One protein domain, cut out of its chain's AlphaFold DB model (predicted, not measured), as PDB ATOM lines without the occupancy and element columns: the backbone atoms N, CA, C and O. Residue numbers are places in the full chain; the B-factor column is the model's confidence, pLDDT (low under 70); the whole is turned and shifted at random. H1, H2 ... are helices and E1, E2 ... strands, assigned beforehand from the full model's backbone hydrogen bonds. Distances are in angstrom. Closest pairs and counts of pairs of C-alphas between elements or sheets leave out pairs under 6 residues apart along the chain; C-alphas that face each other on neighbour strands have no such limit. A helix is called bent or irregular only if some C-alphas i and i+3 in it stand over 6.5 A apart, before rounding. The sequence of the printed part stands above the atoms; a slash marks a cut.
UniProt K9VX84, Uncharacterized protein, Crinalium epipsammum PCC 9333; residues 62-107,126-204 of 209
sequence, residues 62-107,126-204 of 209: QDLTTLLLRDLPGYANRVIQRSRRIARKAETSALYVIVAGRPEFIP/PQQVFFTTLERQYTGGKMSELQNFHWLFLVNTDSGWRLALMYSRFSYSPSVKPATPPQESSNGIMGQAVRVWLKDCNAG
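This is residues 62 to 107 and 126 to 204 of the 209 residues of an uncharacterized protein of Crinalium epipsammum PCC 9333 (UniProt K9VX84). A long, strongly twisted sheet of four strands bends across its width into a trough, and the bent helix H1 and the helix H2 pack on it and on each other, with H1b over the edge strand E1 and H2 packed mainly on the other edge strand, E4. The long hairpin of E2 and E3 makes the length of the model, and residues 85 to 90, of which 85 to 87 belong to H1, stick out. The printed part has 125 residues, with two named helices and four named strands in the order H1, E1, E2, E3, E4, H2; the sheet runs E1, E2, E3, E4, all antiparallel, and the class is mixed, helices and strands. The whole is compact, with a radius of gyration of the C-alphas of 14.9 A, and only just elongated, spanning 47 by 32 by 22 A.

E2, residues 127 to 139, and E3, residues 142 to 155, are the inner strands and form a hairpin; they are antiparallel at 160 degrees, with N 133 and O 148 2.9 A apart, within hydrogen-bond range. E4, residues 162 to 169, is an edge strand and forms a hairpin with E3, at 141 degrees, with N 151 and O 167 within hydrogen-bond range at 2.8 A. E2, E3 and E4 make a meander, each strand the antiparallel neighbour of the one before. E4 bends by 51 degrees at residue 165. E1, residues 94 to 100, is the other edge strand, antiparallel to E2 at 144 degrees, with N 96 and O 136 within hydrogen-bond range at 2.9 A; E1 and E4 are apart. H1, residues 62 to 87, was assigned by its hydrogen bonds as one helix but is bent: C-alphas 70 and 73 are 7.4 A apart, and its arms, H1a, residues 62 to 70, and H1b, residues 73 to 87, stand at a steep tilt of 52 degrees. H1b is on the sheet at a height of 8.7 A, over E1 and along the strands, at 7 degrees to E1 on the local plane; the closest C-alphas of the two are those of Pro 73 and Val 97, 5.0 A apart. H1a is on the sheet at a height of 6.7 A, over none of its strands. H2, residues 189 to 202, is also on the sheet, and its closest C-alphas with E4 are those of Arg 195 and Leu 163, 6.2 A apart. H1a and H2 are on the same face, making two layers, helices on one face of a sheet. With its residues 75 to 80 alone H1b touches H2, opposite ways at a steep tilt of 58 degrees; their closest C-alphas, of Ala 76 and Ala 193, are 4.8 A apart. H1a and H2 only just touch, with 3 pairs of C-alphas within 8 A, the closest those of Leu 68 and Trp 197 at 7.0 A. In H1a, H1b and H2 every O i to N i+4 pair is within hydrogen-bond range.

E2 runs 36.4 A from first to last C-alpha and E3 39.9 A, from C-alpha 142 at (262.023, 389.191, 335.625) to C-alpha 155 at (301.679, 392.949, 333.052). E4 measures 21.3 A and E1 18.2 A. H1a begins at C-alpha 62, (297.849, 389.814, 345.250), and is 12.3 A long; H1b is 20.9 A long. H2 is 20.1 A long and ends at C-alpha 202, (298.544, 404.004, 338.806).

The two C-alphas farthest apart are those of Gly 141 and Asp 158, 48.1 A. Residues 108 to 125 are not printed; C-alphas 107 and 126 are 10.8 A apart across this cut, in the link from E1 to E2. The link from E4 to H2, residues 170 to 188, is long; its residues 183 to 184 pair antiparallel with residues 167 to 168 of E4. Mean pLDDT of the printed part is 89.5, and residues 88 to 92 and 172 to 178 are under 70.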
ATOM      1  N   GLN A  62     298.896 390.292 344.350       94.69
ATOM      2  CA  GLN A  62     297.849 389.814 345.250       94.69
ATOM      3  C   GLN A  62     297.166 390.987 345.947       94.69
ATOM      4  O   GLN A  62     295.931 391.074 345.948       94.69
ATOM      5  N   ASP A  63     297.957 391.934 346.446       94.38
ATOM      6  CA  ASP A  63     297.450 393.174 347.037       94.38
ATOM      7  C   ASP A  63     296.690 394.014 346.004       94.38
ATOM      8  O   ASP A  63     295.563 394.463 346.255       94.38
ATOM      9  N   LEU A  64     297.265 394.174 344.805       95.56
ATOM     10  CA  LEU A  64     296.625 394.861 343.684       95.56
ATOM     11  C   LEU A  64     295.259 394.246 343.372       95.56
ATOM     12  O   LEU A  64     294.254 394.953 343.289       95.56
ATOM     13  N   THR A  65     295.220 392.925 343.205       96.12
ATOM     14  CA  THR A  65     294.012 392.198 342.812       96.12
ATOM     15  C   THR A  65     292.953 392.246 343.906       96.12
ATOM     16  O   THR A  65     291.768 392.389 343.613       96.12
ATOM     17  N   THR A  66     293.357 392.196 345.175       95.69
ATOM     18  CA  THR A  66     292.435 392.325 346.308       95.69
ATOM     19  C   THR A  66     291.711 393.672 346.282       95.69
ATOM     20  O   THR A  66     290.486 393.726 346.422       95.69
ATOM     21  N   LEU A  67     292.440 394.767 346.032       95.81
ATOM     22  CA  LEU A  67     291.834 396.092 345.877       95.81
ATOM     23  C   LEU A  67     290.994 396.196 344.595       95.81
ATOM     24  O   LEU A  67     289.899 396.762 344.629       95.81
ATOM     25  N   LEU A  68     291.478 395.629 343.486       97.31
ATOM     26  CA  LEU A  68     290.772 395.609 342.205       97.31
ATOM     27  C   LEU A  68     289.404 394.954 342.353       97.31
ATOM     28  O   LEU A  68     288.399 395.574 342.021       97.31
ATOM     29  N   LEU A  69     289.345 393.724 342.866       97.31
ATOM     30  CA  LEU A  69     288.103 392.951 342.947       97.31
ATOM     31  C   LEU A  69     287.105 393.552 343.941       97.31
ATOM     32  O   LEU A  69     285.901 393.500 343.692       97.31
ATOM     33  N   ARG A  70     287.582 394.207 345.008       96.19
ATOM     34  CA  ARG A  70     286.732 395.003 345.908       96.19
ATOM     35  C   ARG A  70     285.981 396.105 345.156       96.19
ATOM     36  O   ARG A  70     284.786 396.295 345.371       96.19
ATOM     37  N   ASP A  71     286.675 396.836 344.286       97.12
ATOM     38  CA  ASP A  71     286.126 398.016 343.608       97.12
ATOM     39  C   ASP A  71     285.487 397.684 342.245       97.12
ATOM     40  O   ASP A  71     284.708 398.479 341.701       97.12
ATOM     41  N   LEU A  72     285.790 396.506 341.689       97.88
ATOM     42  CA  LEU A  72     285.411 396.087 340.342       97.88
ATOM     43  C   LEU A  72     283.903 396.195 340.066       97.88
ATOM     44  O   LEU A  72     283.567 396.750 339.016       97.88
ATOM     45  N   PRO A  73     282.977 395.779 340.962       97.75
ATOM     46  CA  PRO A  73     281.543 395.950 340.723       97.75
ATOM     47  C   PRO A  73     281.156 397.410 340.447       97.75
ATOM     48  O   PRO A  73     280.391 397.697 339.525       97.75
ATOM     49  N   GLY A  74     281.738 398.362 341.184       97.50
ATOM     50  CA  GLY A  74     281.490 399.790 340.988       97.50
ATOM     51  C   GLY A  74     281.997 400.296 339.637       97.50
ATOM     52  O   GLY A  74     281.279 400.997 338.918       97.50
ATOM     53  N   TYR A  75     283.218 399.917 339.251       97.88
ATOM     54  CA  TYR A  75     283.786 400.279 337.950       97.88
ATOM     55  C   TYR A  75     283.011 399.650 336.784       97.88
ATOM     56  O   TYR A  75     282.665 400.360 335.836       97.88
ATOM     57  N   ALA A  76     282.661 398.368 336.876       97.44
ATOM     58  CA  ALA A  76     281.893 397.663 335.856       97.44
ATOM     59  C   ALA A  76     280.496 398.262 335.676       97.44
ATOM     60  O   ALA A  76     280.084 398.542 334.550       97.44
ATOM     61  N   ASN A  77     279.801 398.572 336.772       97.19
ATOM     62  CA  ASN A  77     278.492 399.212 336.709       97.19
ATOM     63  C   ASN A  77     278.562 400.595 336.045       97.19
ATOM     64  O   ASN A  77     277.697 400.918 335.232       97.19
ATOM     65  N   ARG A  78     279.615 401.390 336.280       95.12
ATOM     66  CA  ARG A  78     279.817 402.657 335.549       95.12
ATOM     67  C   ARG A  78     279.983 402.443 334.044       95.12
ATOM     68  O   ARG A  78     279.385 403.181 333.258       95.12
ATOM     69  N   VAL A  79     280.751 401.430 333.639       95.56
ATOM     70  CA  VAL A  79     280.924 401.071 332.221       95.56
ATOM     71  C   VAL A  79     279.590 400.638 331.601       95.56
ATOM     72  O   VAL A  79     279.239 401.136 330.531       95.56
ATOM     73  N   ILE A  80     278.813 399.792 332.286       93.00
ATOM     74  CA  ILE A  80     277.481 399.344 331.839       93.00
ATOM     75  C   ILE A  80     276.535 400.530 331.641       93.00
ATOM     76  O   ILE A  80     275.865 400.638 330.615       93.00
ATOM     77  N   GLN A  81     276.465 401.443 332.610       91.44
ATOM     78  CA  GLN A  81     275.562 402.589 332.501       91.44
ATOM     79  C   GLN A  81     275.977 403.528 331.363       91.44
ATOM     80  O   GLN A  81     275.132 404.025 330.615       91.44
ATOM     81  N   ARG A  82     277.287 403.726 331.169       89.81
ATOM     82  CA  ARG A  82     277.805 404.518 330.050       89.81
ATOM     83  C   ARG A  82     277.471 403.882 328.701       89.81
ATOM     84  O   ARG A  82     277.037 404.601 327.801       89.81
ATOM     85  N   SER A  83     277.635 402.567 328.551       86.38
ATOM     86  CA  SER A  83     277.336 401.874 327.290       86.38
ATOM     87  C   SER A  83     275.841 401.909 326.954       86.38
ATOM     88  O   SER A  83     275.484 402.182 325.807       86.38
ATOM     89  N   ARG A  84     274.957 401.756 327.951       83.56
ATOM     90  CA  ARG A  84     273.500 401.911 327.773       83.56
ATOM     91  C   ARG A  84     273.110 403.283 327.248       83.56
ATOM     92  O   ARG A  84     272.330 403.376 326.301       83.56
ATOM     93  N   ARG A  85     273.662 404.345 327.845       81.81
ATOM     94  CA  ARG A  85     273.380 405.723 327.426       81.81
ATOM     95  C   ARG A  85     273.752 405.949 325.959       81.81
ATOM     96  O   ARG A  85     273.007 406.609 325.244       81.81
ATOM     97  N   ILE A  86     274.875 405.382 325.516       79.38
ATOM     98  CA  ILE A  86     275.334 405.472 324.122       79.38
ATOM     99  C   ILE A  86     274.402 404.690 323.186       79.38
ATOM    100  O   ILE A  86     274.041 405.189 322.124       79.38
ATOM    101  N   ALA A  87     273.969 403.494 323.589       72.25
ATOM    102  CA  ALA A  87     273.150 402.617 322.756       72.25
ATOM    103  C   ALA A  87     271.708 403.118 322.522       72.25
ATOM    104  O   ALA A  87     271.029 402.564 321.663       72.25
ATOM    105  N   ARG A  88     271.226 404.137 323.263       64.19
ATOM    106  CA  ARG A  88     269.874 404.744 323.146       64.19
ATOM    107  C   ARG A  88     268.720 403.730 323.040       64.19
ATOM    108  O   ARG A  88     267.689 404.021 322.442       64.19
ATOM    109  N   LYS A  89     268.874 402.535 323.615       58.09
ATOM    110  CA  LYS A  89     267.895 401.448 323.513       58.09
ATOM    111  C   LYS A  89     267.285 401.206 324.889       58.09
ATOM    112  O   LYS A  89     267.904 400.576 325.742       58.09
ATOM    113  N   ALA A  90     266.091 401.758 325.100       54.22
ATOM    114  CA  ALA A  90     265.350 401.693 326.362       54.22
ATOM    115  C   ALA A  90     264.938 400.259 326.761       54.22
ATOM    116  O   ALA A  90     264.599 400.017 327.913       54.22
ATOM    117  N   GLU A  91     265.020 399.303 325.834       55.44
ATOM    118  CA  GLU A  91     264.576 397.916 326.028       55.44
ATOM    119  C   GLU A  91     265.714 396.921 326.311       55.44
ATOM    120  O   GLU A  91     265.471 395.726 326.477       55.44
ATOM    121  N   THR A  92     266.971 397.370 326.368       61.72
ATOM    122  CA  THR A  92     268.091 396.467 326.668       61.72
ATOM    123  C   THR A  92     268.094 396.122 328.155       61.72
ATOM    124  O   THR A  92     268.255 397.012 328.990       61.72
ATOM    125  N   SER A  93     267.967 394.827 328.467       71.25
ATOM    126  CA  SER A  93     268.013 394.239 329.812       71.25
ATOM    127  C   SER A  93     268.926 394.999 330.778       71.25
ATOM    128  O   SER A  93     270.101 395.248 330.470       71.25
ATOM    129  N   ALA A  94     268.402 395.362 331.954       83.62
ATOM    130  CA  ALA A  94     269.226 395.957 332.997       83.62
ATOM    131  C   ALA A  94     270.173 394.878 333.550       83.62
ATOM    132  O   ALA A  94     269.780 393.738 333.701       83.62
ATOM    133  N   LEU A  95     271.429 395.211 333.805       89.38
ATOM    134  CA  LEU A  95     272.525 394.300 334.131       89.38
ATOM    135  C   LEU A  95     273.381 395.049 335.126       89.38
ATOM    136  O   LEU A  95     273.681 396.226 334.886       89.38
ATOM    137  N   TYR A  96     273.725 394.376 336.209       94.50
ATOM    138  CA  TYR A  96     274.533 394.917 337.281       94.50
ATOM    139  C   TYR A  96     275.479 393.840 337.780       94.50
ATOM    140  O   TYR A  96     275.057 392.714 338.033       94.50
ATOM    141  N   VAL A  97     276.739 394.205 337.964       96.50
ATOM    142  CA  VAL A  97     277.699 393.383 338.697       96.50
ATOM    143  C   VAL A  97     277.464 393.637 340.179       96.50
ATOM    144  O   VAL A  97     277.488 394.790 340.616       96.50
ATOM    145  N   ILE A  98     277.198 392.579 340.938       96.31
ATOM    146  CA  ILE A  98     276.914 392.668 342.375       96.31
ATOM    147  C   ILE A  98     278.200 392.493 343.165       96.31
ATOM    148  O   ILE A  98     278.531 393.323 344.008       96.31
ATOM    149  N   VAL A  99     278.923 391.411 342.890       96.62
ATOM    150  CA  VAL A  99     280.105 391.023 343.656       96.62
ATOM    151  C   VAL A  99     281.124 390.350 342.748       96.62
ATOM    152  O   VAL A  99     280.762 389.669 341.786       96.62
ATOM    153  N   ALA A 100     282.399 390.556 343.064       97.06
ATOM    154  CA  ALA A 100     283.505 389.778 342.530       97.06
ATOM    155  C   ALA A 100     283.977 388.779 343.596       97.06
ATOM    156  O   ALA A 100     284.071 389.114 344.778       97.06
ATOM    157  N   GLY A 101     284.218 387.541 343.176       94.94
ATOM    158  CA  GLY A 101     284.712 386.461 344.016       94.94
ATOM    159  C   GLY A 101     286.172 386.654 344.422       94.94
ATOM    160  O   GLY A 101     286.817 387.636 344.064       94.94
ATOM    161  N   ARG A 102     286.701 385.694 345.186       95.44
ATOM    162  CA  ARG A 102     288.111 385.705 345.594       95.44
ATOM    163  C   ARG A 102     289.019 385.414 344.393       95.44
ATOM    164  O   ARG A 102     288.622 384.620 343.539       95.44
ATOM    165  N   PRO A 103     290.213 386.025 344.339       95.88
ATOM    166  CA  PRO A 103     291.178 385.724 343.298       95.88
ATOM    167  C   PRO A 103     291.905 384.403 343.558       95.88
ATOM    168  O   PRO A 103     292.213 384.064 344.700       95.88
ATOM    169  N   GLU A 104     292.240 383.706 342.478       94.56
ATOM    170  CA  GLU A 104     293.123 382.542 342.460       94.56
ATOM    171  C   GLU A 104     294.288 382.807 341.497       94.56
ATOM    172  O   GLU A 104     294.081 383.236 340.362       94.56
ATOM    173  N   PHE A 105     295.518 382.551 341.945       92.31
ATOM    174  CA  PHE A 105     296.747 382.843 341.187       92.31
ATOM    175  C   PHE A 105     297.394 381.591 340.585       92.31
ATOM    176  O   PHE A 105     298.411 381.678 339.905       92.31
ATOM    177  N   ILE A 106     296.822 380.413 340.848       85.81
ATOM    178  CA  ILE A 106     297.346 379.154 340.327       85.81
ATOM    179  C   ILE A 106     297.074 379.129 338.815       85.81
ATOM    180  O   ILE A 106     295.908 379.211 338.406       85.81
ATOM    181  N   PRO A 107     298.114 379.040 337.965       77.56
ATOM    182  CA  PRO A 107     297.920 378.968 336.527       77.56
ATOM    183  C   PRO A 107     297.161 377.689 336.168       77.56
ATOM    184  O   PRO A 107     297.263 376.665 336.847       77.56
ATOM    185  N   PRO A 126     303.283 387.642 331.920       87.50
ATOM    186  CA  PRO A 126     301.991 388.099 332.401       87.50
ATOM    187  C   PRO A 126     301.547 387.315 333.638       87.50
ATOM    188  O   PRO A 126     301.502 386.087 333.631       87.50
ATOM    189  N   GLN A 127     301.165 388.035 334.686       92.06
ATOM    190  CA  GLN A 127     300.595 387.460 335.896       92.06
ATOM    191  C   GLN A 127     299.145 387.055 335.632       92.06
ATOM    192  O   GLN A 127     298.314 387.896 335.272       92.06
ATOM    193  N   GLN A 128     298.842 385.768 335.800       93.75
ATOM    194  CA  GLN A 128     297.493 385.235 335.638       93.75
ATOM    195  C   GLN A 128     296.712 385.325 336.951       93.75
ATOM    196  O   GLN A 128     297.170 384.887 338.003       93.75
ATOM    197  N   VAL A 129     295.483 385.822 336.859       95.69
ATOM    198  CA  VAL A 129     294.516 385.884 337.951       95.69
ATOM    199  C   VAL A 129     293.198 385.300 337.472       95.69
ATOM    200  O   VAL A 129     292.630 385.747 336.476       95.69
ATOM    201  N   PHE A 130     292.673 384.327 338.199       95.75
ATOM    202  CA  PHE A 130     291.324 383.823 338.008       95.75
ATOM    203  C   PHE A 130     290.380 384.408 339.055       95.75
ATOM    204  O   PHE A 130     290.738 384.523 340.224       95.75
ATOM    205  N   PHE A 131     289.170 384.781 338.648       96.44
ATOM    206  CA  PHE A 131     288.116 385.192 339.572       96.44
ATOM    207  C   PHE A 131     286.730 384.969 338.965       96.44
ATOM    208  O   PHE A 131     286.563 384.768 337.759       96.44
ATOM    209  N   THR A 132     285.710 385.040 339.813       96.06
ATOM    210  CA  THR A 132     284.305 384.950 339.408       96.06
ATOM    211  C   THR A 132     283.581 386.262 339.653       96.06
ATOM    212  O   THR A 132     284.008 387.082 340.463       96.06
ATOM    213  N   THR A 133     282.471 386.484 338.961       96.75
ATOM    214  CA  THR A 133     281.558 387.588 339.266       96.75
ATOM    215  C   THR A 133     280.130 387.083 339.329       96.75
ATOM    216  O   THR A 133     279.757 386.161 338.607       96.75
ATOM    217  N   LEU A 134     279.335 387.683 340.213       95.88
ATOM    218  CA  LEU A 134     277.894 387.488 340.253       95.88
ATOM    219  C   LEU A 134     277.224 388.718 339.652       95.88
ATOM    220  O   LEU A 134     277.386 389.843 340.137       95.88
ATOM    221  N   GLU A 135     276.454 388.486 338.604       94.19
ATOM    222  CA  GLU A 135     275.710 389.501 337.884       94.19
ATOM    223  C   GLU A 135     274.214 389.289 338.066       94.19
ATOM    224  O   GLU A 135     273.724 388.162 338.117       94.19
ATOM    225  N   ARG A 136     273.472 390.389 338.121       92.88
ATOM    226  CA  ARG A 136     272.015 390.383 338.137       92.88
ATOM    227  C   ARG A 136     271.487 391.065 336.900       92.88
ATOM    228  O   ARG A 136     271.803 392.226 336.633       92.88
ATOM    229  N   GLN A 137     270.645 390.338 336.185       90.06
ATOM    230  CA  GLN A 137     269.988 390.791 334.978       90.06
ATOM    231  C   GLN A 137     268.483 390.941 335.214       90.06
ATOM    232  O   GLN A 137     267.853 390.102 335.852       90.06
ATOM    233  N   TYR A 138     267.912 392.012 334.671       88.88
ATOM    234  CA  TYR A 138     266.489 392.295 334.636       88.88
ATOM    235  C   TYR A 138     266.033 392.343 333.181       88.88
ATOM    236  O   TYR A 138     266.437 393.230 332.423       88.88
ATOM    237  N   THR A 139     265.176 391.407 332.792       84.12
ATOM    238  CA  THR A 139     264.628 391.307 331.435       84.12
ATOM    239  C   THR A 139     263.125 391.096 331.528       84.12
ATOM    240  O   THR A 139     262.675 390.159 332.180       84.12
ATOM    241  N   GLY A 140     262.334 391.976 330.903       83.12
ATOM    242  CA  GLY A 140     260.868 391.860 330.905       83.12
ATOM    243  C   GLY A 140     260.255 391.793 332.310       83.12
ATOM    244  O   GLY A 140     259.352 390.997 332.545       83.12
ATOM    245  N   GLY A 141     260.807 392.547 333.269       81.69
ATOM    246  CA  GLY A 141     260.360 392.551 334.669       81.69
ATOM    247  C   GLY A 141     260.786 391.334 335.501       81.69
ATOM    248  O   GLY A 141     260.524 391.304 336.699       81.69
ATOM    249  N   LYS A 142     261.474 390.349 334.910       86.44
ATOM    250  CA  LYS A 142     262.023 389.191 335.625       86.44
ATOM    251  C   LYS A 142     263.479 389.426 335.991       86.44
ATOM    252  O   LYS A 142     264.228 390.001 335.204       86.44
ATOM    253  N   MET A 143     263.864 388.954 337.171       89.12
ATOM    254  CA  MET A 143     265.227 389.010 337.689       89.12
ATOM    255  C   MET A 143     265.874 387.624 337.589       89.12
ATOM    256  O   MET A 143     265.243 386.614 337.895       89.12
ATOM    257  N   SER A 144     267.122 387.588 337.132       89.19
ATOM    258  CA  SER A 144     267.955 386.386 337.070       89.19
ATOM    259  C   SER A 144     269.375 386.712 337.508       89.19
ATOM    260  O   SER A 144     269.873 387.800 337.212       89.19
ATOM    261  N   GLU A 145     270.040 385.762 338.157       91.44
ATOM    262  CA  GLU A 145     271.447 385.881 338.540       91.44
ATOM    263  C   GLU A 145     272.314 384.958 337.685       91.44
ATOM    264  O   GLU A 145     271.908 383.848 337.338       91.44
ATOM    265  N   LEU A 146     273.489 385.451 337.304       89.88
ATOM    266  CA  LEU A 146     274.437 384.774 336.431       89.88
ATOM    267  C   LEU A 146     275.815 384.840 337.075       89.88
ATOM    268  O   LEU A 146     276.274 385.917 337.450       89.88
ATOM    269  N   GLN A 147     276.479 383.692 337.187       92.19
ATOM    270  CA  GLN A 147     277.856 383.633 337.654       92.19
ATOM    271  C   GLN A 147     278.801 383.510 336.460       92.19
ATOM    272  O   GLN A 147     278.770 382.515 335.740       92.19
ATOM    273  N   ASN A 148     279.656 384.506 336.258       93.50
ATOM    274  CA  ASN A 148     280.646 384.507 335.187       93.50
ATOM    275  C   ASN A 148     282.040 384.209 335.740       93.50
ATOM    276  O   ASN A 148     282.334 384.447 336.914       93.50
ATOM    277  N   PHE A 149     282.896 383.666 334.884       94.69
ATOM    278  CA  PHE A 149     284.255 383.259 335.229       94.69
ATOM    279  C   PHE A 149     285.239 384.020 334.359       94.69
ATOM    280  O   PHE A 149     284.990 384.188 333.163       94.69
ATOM    281  N   HIS A 150     286.352 384.450 334.937       96.00
ATOM    282  CA  HIS A 150     287.278 385.353 334.278       96.00
ATOM    283  C   HIS A 150     288.724 384.919 334.494       96.00
ATOM    284  O   HIS A 150     289.131 384.648 335.620       96.00
ATOM    285  N   TRP A 151     289.498 384.917 333.412       96.25
ATOM    286  CA  TRP A 151     290.954 384.826 333.434       96.25
ATOM    287  C   TRP A 151     291.511 386.173 333.025       96.25
ATOM    288  O   TRP A 151     291.272 386.638 331.912       96.25
ATOM    289  N   LEU A 152     292.224 386.800 333.941       96.88
ATOM    290  CA  LEU A 152     292.819 388.110 333.800       96.88
ATOM    291  C   LEU A 152     294.334 387.957 333.724       96.88
ATOM    292  O   LEU A 152     294.935 387.317 334.576       96.88
ATOM    293  N   PHE A 153     294.938 388.567 332.713       96.00
ATOM    294  CA  PHE A 153     296.379 388.573 332.513       96.00
ATOM    295  C   PHE A 153     296.880 390.005 332.657       96.00
ATOM    296  O   PHE A 153     296.497 390.892 331.885       96.00
ATOM    297  N   LEU A 154     297.710 390.230 333.670       95.75
ATOM    298  CA  LEU A 154     298.273 391.531 334.006       95.75
ATOM    299  C   LEU A 154     299.760 391.559 333.693       95.75
ATOM    300  O   LEU A 154     300.464 390.581 333.906       95.75
ATOM    301  N   VAL A 155     300.246 392.699 333.223       94.62
ATOM    302  CA  VAL A 155     301.679 392.949 333.052       94.62
ATOM    303  C   VAL A 155     302.059 394.172 333.863       94.62
ATOM    304  O   VAL A 155     301.324 395.167 333.873       94.62
ATOM    305  N   ASN A 156     303.188 394.088 334.553       92.50
ATOM    306  CA  ASN A 156     303.783 395.246 335.188       92.50
ATOM    307  C   ASN A 156     304.707 395.940 334.181       92.50
ATOM    308  O   ASN A 156     305.333 395.303 333.337       92.50
ATOM    309  N   THR A 157     304.715 397.264 334.203       91.06
ATOM    310  CA  THR A 157     305.530 398.091 333.308       91.06
ATOM    311  C   THR A 157     306.120 399.240 334.109       91.06
ATOM    312  O   THR A 157     305.619 399.545 335.189       91.06
ATOM    313  N   ASP A 158     307.075 399.978 333.546       89.12
ATOM    314  CA  ASP A 158     307.675 401.154 334.206       89.12
ATOM    315  C   ASP A 158     306.648 402.216 334.638       89.12
ATOM    316  O   ASP A 158     306.882 403.021 335.534       89.12
ATOM    317  N   SER A 159     305.477 402.221 334.001       88.12
ATOM    318  CA  SER A 159     304.359 403.128 334.295       88.12
ATOM    319  C   SER A 159     303.227 402.490 335.119       88.12
ATOM    320  O   SER A 159     302.132 403.049 335.195       88.12
ATOM    321  N   GLY A 160     303.471 401.311 335.691       92.44
ATOM    322  CA  GLY A 160     302.539 400.556 336.522       92.44
ATOM    323  C   GLY A 160     301.807 399.431 335.792       92.44
ATOM    324  O   GLY A 160     302.099 399.086 334.640       92.44
ATOM    325  N   TRP A 161     300.822 398.862 336.485       96.06
ATOM    326  CA  TRP A 161     300.087 397.682 336.044       96.06
ATOM    327  C   TRP A 161     299.181 397.959 334.845       96.06
ATOM    328  O   TRP A 161     298.487 398.982 334.781       96.06
ATOM    329  N   ARG A 162     299.141 397.012 333.905       96.31
ATOM    330  CA  ARG A 162     298.285 397.055 332.717       96.31
ATOM    331  C   ARG A 162     297.584 395.728 332.469       96.31
ATOM    332  O   ARG A 162     298.122 394.657 332.730       96.31
ATOM    333  N   LEU A 163     296.386 395.823 331.896       97.38
ATOM    334  CA  LEU A 163     295.684 394.679 331.328       97.38
ATOM    335  C   LEU A 163     296.382 394.257 330.031       97.38
ATOM    336  O   LEU A 163     296.415 395.049 329.089       97.38
ATOM    337  N   ALA A 164     296.875 393.021 329.975       95.31
ATOM    338  CA  ALA A 164     297.344 392.409 328.737       95.31
ATOM    339  C   ALA A 164     296.177 391.754 327.991       95.31
ATOM    340  O   ALA A 164     295.846 392.156 326.877       95.31
ATOM    341  N   LEU A 165     295.525 390.779 328.632       95.75
ATOM    342  CA  LEU A 165     294.425 390.003 328.063       95.75
ATOM    343  C   LEU A 165     293.402 389.634 329.137       95.75
ATOM    344  O   LEU A 165     293.717 389.552 330.324       95.75
ATOM    345  N   MET A 166     292.170 389.372 328.710       96.25
ATOM    346  CA  MET A 166     291.117 388.861 329.573       96.25
ATOM    347  C   MET A 166     290.227 387.885 328.818       96.25
ATOM    348  O   MET A 166     289.629 388.243 327.807       96.25
ATOM    349  N   TYR A 167     290.040 386.687 329.354       95.69
ATOM    350  CA  TYR A 167     289.062 385.727 328.851       95.69
ATOM    351  C   TYR A 167     287.908 385.593 329.829       95.69
ATOM    352  O   TYR A 167     288.106 385.628 331.039       95.69
ATOM    353  N   SER A 168     286.704 385.401 329.303       94.88
ATOM    354  CA  SER A 168     285.513 385.195 330.117       94.88
ATOM    355  C   SER A 168     284.744 383.969 329.664       94.88
ATOM    356  O   SER A 168     284.601 383.705 328.469       94.88
ATOM    357  N   ARG A 169     284.222 383.229 330.639       92.06
ATOM    358  CA  ARG A 169     283.220 382.190 330.439       92.06
ATOM    359  C   ARG A 169     281.892 382.687 330.980       92.06
ATOM    360  O   ARG A 169     281.800 383.002 332.167       92.06
ATOM    361  N   PHE A 170     280.879 382.736 330.124       88.69
ATOM    362  CA  PHE A 170     279.567 383.235 330.500       88.69
ATOM    363  C   PHE A 170     278.642 382.078 330.866       88.69
ATOM    364  O   PHE A 170     278.547 381.074 330.151       88.69
ATOM    365  N   SER A 171     277.969 382.226 332.003       79.12
ATOM    366  CA  SER A 171     276.895 381.332 332.421       79.12
ATOM    367  C   SER A 171     275.620 381.659 331.650       79.12
ATOM    368  O   SER A 171     275.279 382.825 331.460       79.12
ATOM    369  N   TYR A 172     274.871 380.630 331.260       68.25
ATOM    370  CA  TYR A 172     273.474 380.785 330.860       68.25
ATOM    371  C   TYR A 172     272.554 380.444 332.033       68.25
ATOM    372  O   TYR A 172     272.961 379.765 332.970       68.25
ATOM    373  N   SER A 173     271.315 380.943 331.972       60.06
ATOM    374  CA  SER A 173     270.243 380.645 332.933       60.06
ATOM    375  C   SER A 173     270.241 379.161 333.359       60.06
ATOM    376  O   SER A 173     270.409 378.299 332.487       60.06
ATOM    377  N   PRO A 174     270.023 378.852 334.654       53.59
ATOM    378  CA  PRO A 174     270.317 377.552 335.272       53.59
ATOM    379  C   PRO A 174     269.561 376.338 334.713       53.59
ATOM    380  O   PRO A 174     269.795 375.224 335.171       53.59
ATOM    381  N   SER A 175     268.647 376.500 333.751       55.84
ATOM    382  CA  SER A 175     267.727 375.426 333.388       55.84
ATOM    383  C   SER A 175     268.218 374.409 332.351       55.84
ATOM    384  O   SER A 175     267.708 373.299 332.417       55.84
ATOM    385  N   VAL A 176     269.139 374.679 331.403       53.16
ATOM    386  CA  VAL A 176     269.435 373.649 330.356       53.16
ATOM    387  C   VAL A 176     270.816 373.700 329.666       53.16
ATOM    388  O   VAL A 176     271.157 372.752 328.963       53.16
ATOM    389  N   LYS A 177     271.643 374.753 329.781       61.53
ATOM    390  CA  LYS A 177     272.821 374.893 328.888       61.53
ATOM    391  C   LYS A 177     274.161 374.927 329.627       61.53
ATOM    392  O   LYS A 177     274.266 375.640 330.623       61.53
ATOM    393  N   PRO A 178     275.192 374.215 329.127       66.75
ATOM    394  CA  PRO A 178     276.543 374.354 329.653       66.75
ATOM    395  C   PRO A 178     277.038 375.795 329.460       66.75
ATOM    396  O   PRO A 178     276.618 376.489 328.528       66.75
ATOM    397  N   ALA A 179     277.933 376.242 330.345       71.50
ATOM    398  CA  ALA A 179     278.601 377.534 330.208       71.50
ATOM    399  C   ALA A 179     279.299 377.636 328.839       71.50
ATOM    400  O   ALA A 179     279.737 376.621 328.286       71.50
ATOM    401  N   THR A 180     279.403 378.849 328.288       82.56
ATOM    402  CA  THR A 180     280.047 379.049 326.979       82.56
ATOM    403  C   THR A 180     281.485 378.530 326.988       82.56
ATOM    404  O   THR A 180     282.093 378.406 328.050       82.56
ATOM    405  N   PRO A 181     282.111 378.268 325.834       87.31
ATOM    406  CA  PRO A 181     283.568 378.258 325.795       87.31
ATOM    407  C   PRO A 181     284.119 379.620 326.279       87.31
ATOM    408  O   PRO A 181     283.420 380.635 326.152       87.31
ATOM    409  N   PRO A 182     285.338 379.671 326.852       89.38
ATOM    410  CA  PRO A 182     286.018 380.934 327.126       89.38
ATOM    411  C   PRO A 182     286.153 381.779 325.855       89.38
ATOM    412  O   PRO A 182     286.547 381.266 324.810       89.38
ATOM    413  N   GLN A 183     285.840 383.068 325.951       93.31
ATOM    414  CA  GLN A 183     285.966 384.034 324.858       93.31
ATOM    415  C   GLN A 183     286.865 385.193 325.280       93.31
ATOM    416  O   GLN A 183     286.858 385.586 326.448       93.31
ATOM    417  N   GLU A 184     287.627 385.741 324.334       95.19
ATOM    418  CA  GLU A 184     288.393 386.973 324.542       95.19
ATOM    419  C   GLU A 184     287.415 388.109 324.895       95.19
ATOM    420  O   GLU A 184     286.376 388.283 324.256       95.19
ATOM    421  N   SER A 185     287.703 388.829 325.972       96.31
ATOM    422  CA  SER A 185     286.788 389.768 326.620       96.31
ATOM    423  C   SER A 185     287.486 391.022 327.155       96.31
ATOM    424  O   SER A 185     286.871 391.795 327.894       96.31
ATOM    425  N   SER A 186     288.735 391.286 326.752       97.31
ATOM    426  CA  SER A 186     289.485 392.485 327.155       97.31
ATOM    427  C   SER A 186     288.728 393.758 326.801       97.31
ATOM    428  O   SER A 186     288.719 394.721 327.569       97.31
ATOM    429  N   ASN A 187     288.049 393.767 325.652       96.12
ATOM    430  CA  ASN A 187     287.232 394.892 325.187       96.12
ATOM    431  C   ASN A 187     285.791 394.892 325.723       96.12
ATOM    432  O   ASN A 187     285.053 395.842 325.463       96.12
ATOM    433  N   GLY A 188     285.405 393.876 326.497       93.62
ATOM    434  CA  GLY A 188     284.108 393.794 327.162       93.62
ATOM    435  C   GLY A 188     283.992 394.708 328.386       93.62
ATOM    436  O   GLY A 188     284.928 395.415 328.761       93.62
ATOM    437  N   ILE A 189     282.827 394.671 329.043       94.56
ATOM    438  CA  ILE A 189     282.526 395.483 330.237       94.56
ATOM    439  C   ILE A 189     283.588 395.294 331.323       94.56
ATOM    440  O   ILE A 189     284.110 396.282 331.838       94.56
ATOM    441  N   MET A 190     283.924 394.042 331.645       96.50
ATOM    442  CA  MET A 190     284.880 393.739 332.709       96.50
ATOM    443  C   MET A 190     286.297 394.186 332.349       96.50
ATOM    444  O   MET A 190     286.930 394.874 333.142       96.50
ATOM    445  N   GLY A 191     286.780 393.893 331.138       97.62
ATOM    446  CA  GLY A 191     288.120 394.317 330.725       97.62
ATOM    447  C   GLY A 191     288.268 395.843 330.636       97.62
ATOM    448  O   GLY A 191     289.305 396.398 330.997       97.62
ATOM    449  N   GLN A 192     287.212 396.564 330.247       97.69
ATOM    450  CA  GLN A 192     287.185 398.028 330.331       97.69
ATOM    451  C   GLN A 192     287.176 398.524 331.782       97.69
ATOM    452  O   GLN A 192     287.906 399.458 332.112       97.69
ATOM    453  N   ALA A 193     286.394 397.899 332.663       97.94
ATOM    454  CA  ALA A 193     286.356 398.244 334.082       97.94
ATOM    455  C   ALA A 193     287.731 398.081 334.744       97.94
ATOM    456  O   ALA A 193     288.189 399.003 335.417       97.94
ATOM    457  N   VAL A 194     288.411 396.961 334.476       98.31
ATOM    458  CA  VAL A 194     289.782 396.695 334.934       98.31
ATOM    459  C   VAL A 194     290.745 397.754 334.404       98.31
ATOM    460  O   VAL A 194     291.498 398.327 335.182       98.31
ATOM    461  N   ARG A 195     290.698 398.090 333.107       98.19
ATOM    462  CA  ARG A 195     291.574 399.127 332.531       98.19
ATOM    463  C   ARG A 195     291.399 400.491 333.189       98.19
ATOM    464  O   ARG A 195     292.390 401.160 333.474       98.19
ATOM    465  N   VAL A 196     290.156 400.908 333.425       97.69
ATOM    466  CA  VAL A 196     289.875 402.189 334.087       97.69
ATOM    467  C   VAL A 196     290.333 402.150 335.545       97.69
ATOM    468  O   VAL A 196     290.967 403.098 335.995       97.69
ATOM    469  N   TRP A 197     290.088 401.051 336.263       98.00
ATOM    470  CA  TRP A 197     290.560 400.899 337.639       98.00
ATOM    471  C   TRP A 197     292.091 400.930 337.731       98.00
ATOM    472  O   TRP A 197     292.630 401.663 338.551       98.00
ATOM    473  N   LEU A 198     292.802 400.209 336.856       97.56
ATOM    474  CA  LEU A 198     294.272 400.194 336.824       97.56
ATOM    475  C   LEU A 198     294.841 401.584 336.534       97.56
ATOM    476  O   LEU A 198     295.803 402.002 337.173       97.56
ATOM    477  N   LYS A 199     294.216 402.333 335.620       96.50
ATOM    478  CA  LYS A 199     294.587 403.727 335.354       96.50
ATOM    479  C   LYS A 199     294.459 404.592 336.612       96.50
ATOM    480  O   LYS A 199     295.374 405.354 336.916       96.50
ATOM    481  N   ASP A 200     293.346 404.471 337.328       96.06
ATOM    482  CA  ASP A 200     293.109 405.219 338.564       96.06
ATOM    483  C   ASP A 200     294.068 404.781 339.681       96.06
ATOM    484  O   ASP A 200     294.546 405.618 340.445       96.06
ATOM    485  N   CYS A 201     294.391 403.488 339.758       95.56
ATOM    486  CA  CYS A 201     295.365 402.944 340.699       95.56
ATOM    487  C   CYS A 201     296.751 403.537 340.445       95.56
ATOM    488  O   CYS A 201     297.318 404.152 341.343       95.56
ATOM    489  N   ASN A 202     297.245 403.456 339.206       94.38
ATOM    490  CA  ASN A 202     298.544 404.004 338.806       94.38
ATOM    491  C   ASN A 202     298.629 405.530 339.024       94.38
ATOM    492  O   ASN A 202     299.703 406.055 339.293       94.38
ATOM    493  N   ALA A 203     297.501 406.245 338.947       94.19
ATOM    494  CA  ALA A 203     297.409 407.679 339.246       94.19
ATOM    495  C   ALA A 203     297.248 408.002 340.747       94.19
ATOM    496  O   ALA A 203     297.123 409.168 341.123       94.19
ATOM    497  N   GLY A 204     297.191 406.987 341.607       91.94
ATOM    498  CA  GLY A 204     296.993 407.123 343.046       91.94
ATOM    499  C   GLY A 204     295.618 407.647 343.466       91.94
ATOM    500  O   GLY A 204     295.460 408.314 344.490       91.94
TER     501      GLY A 204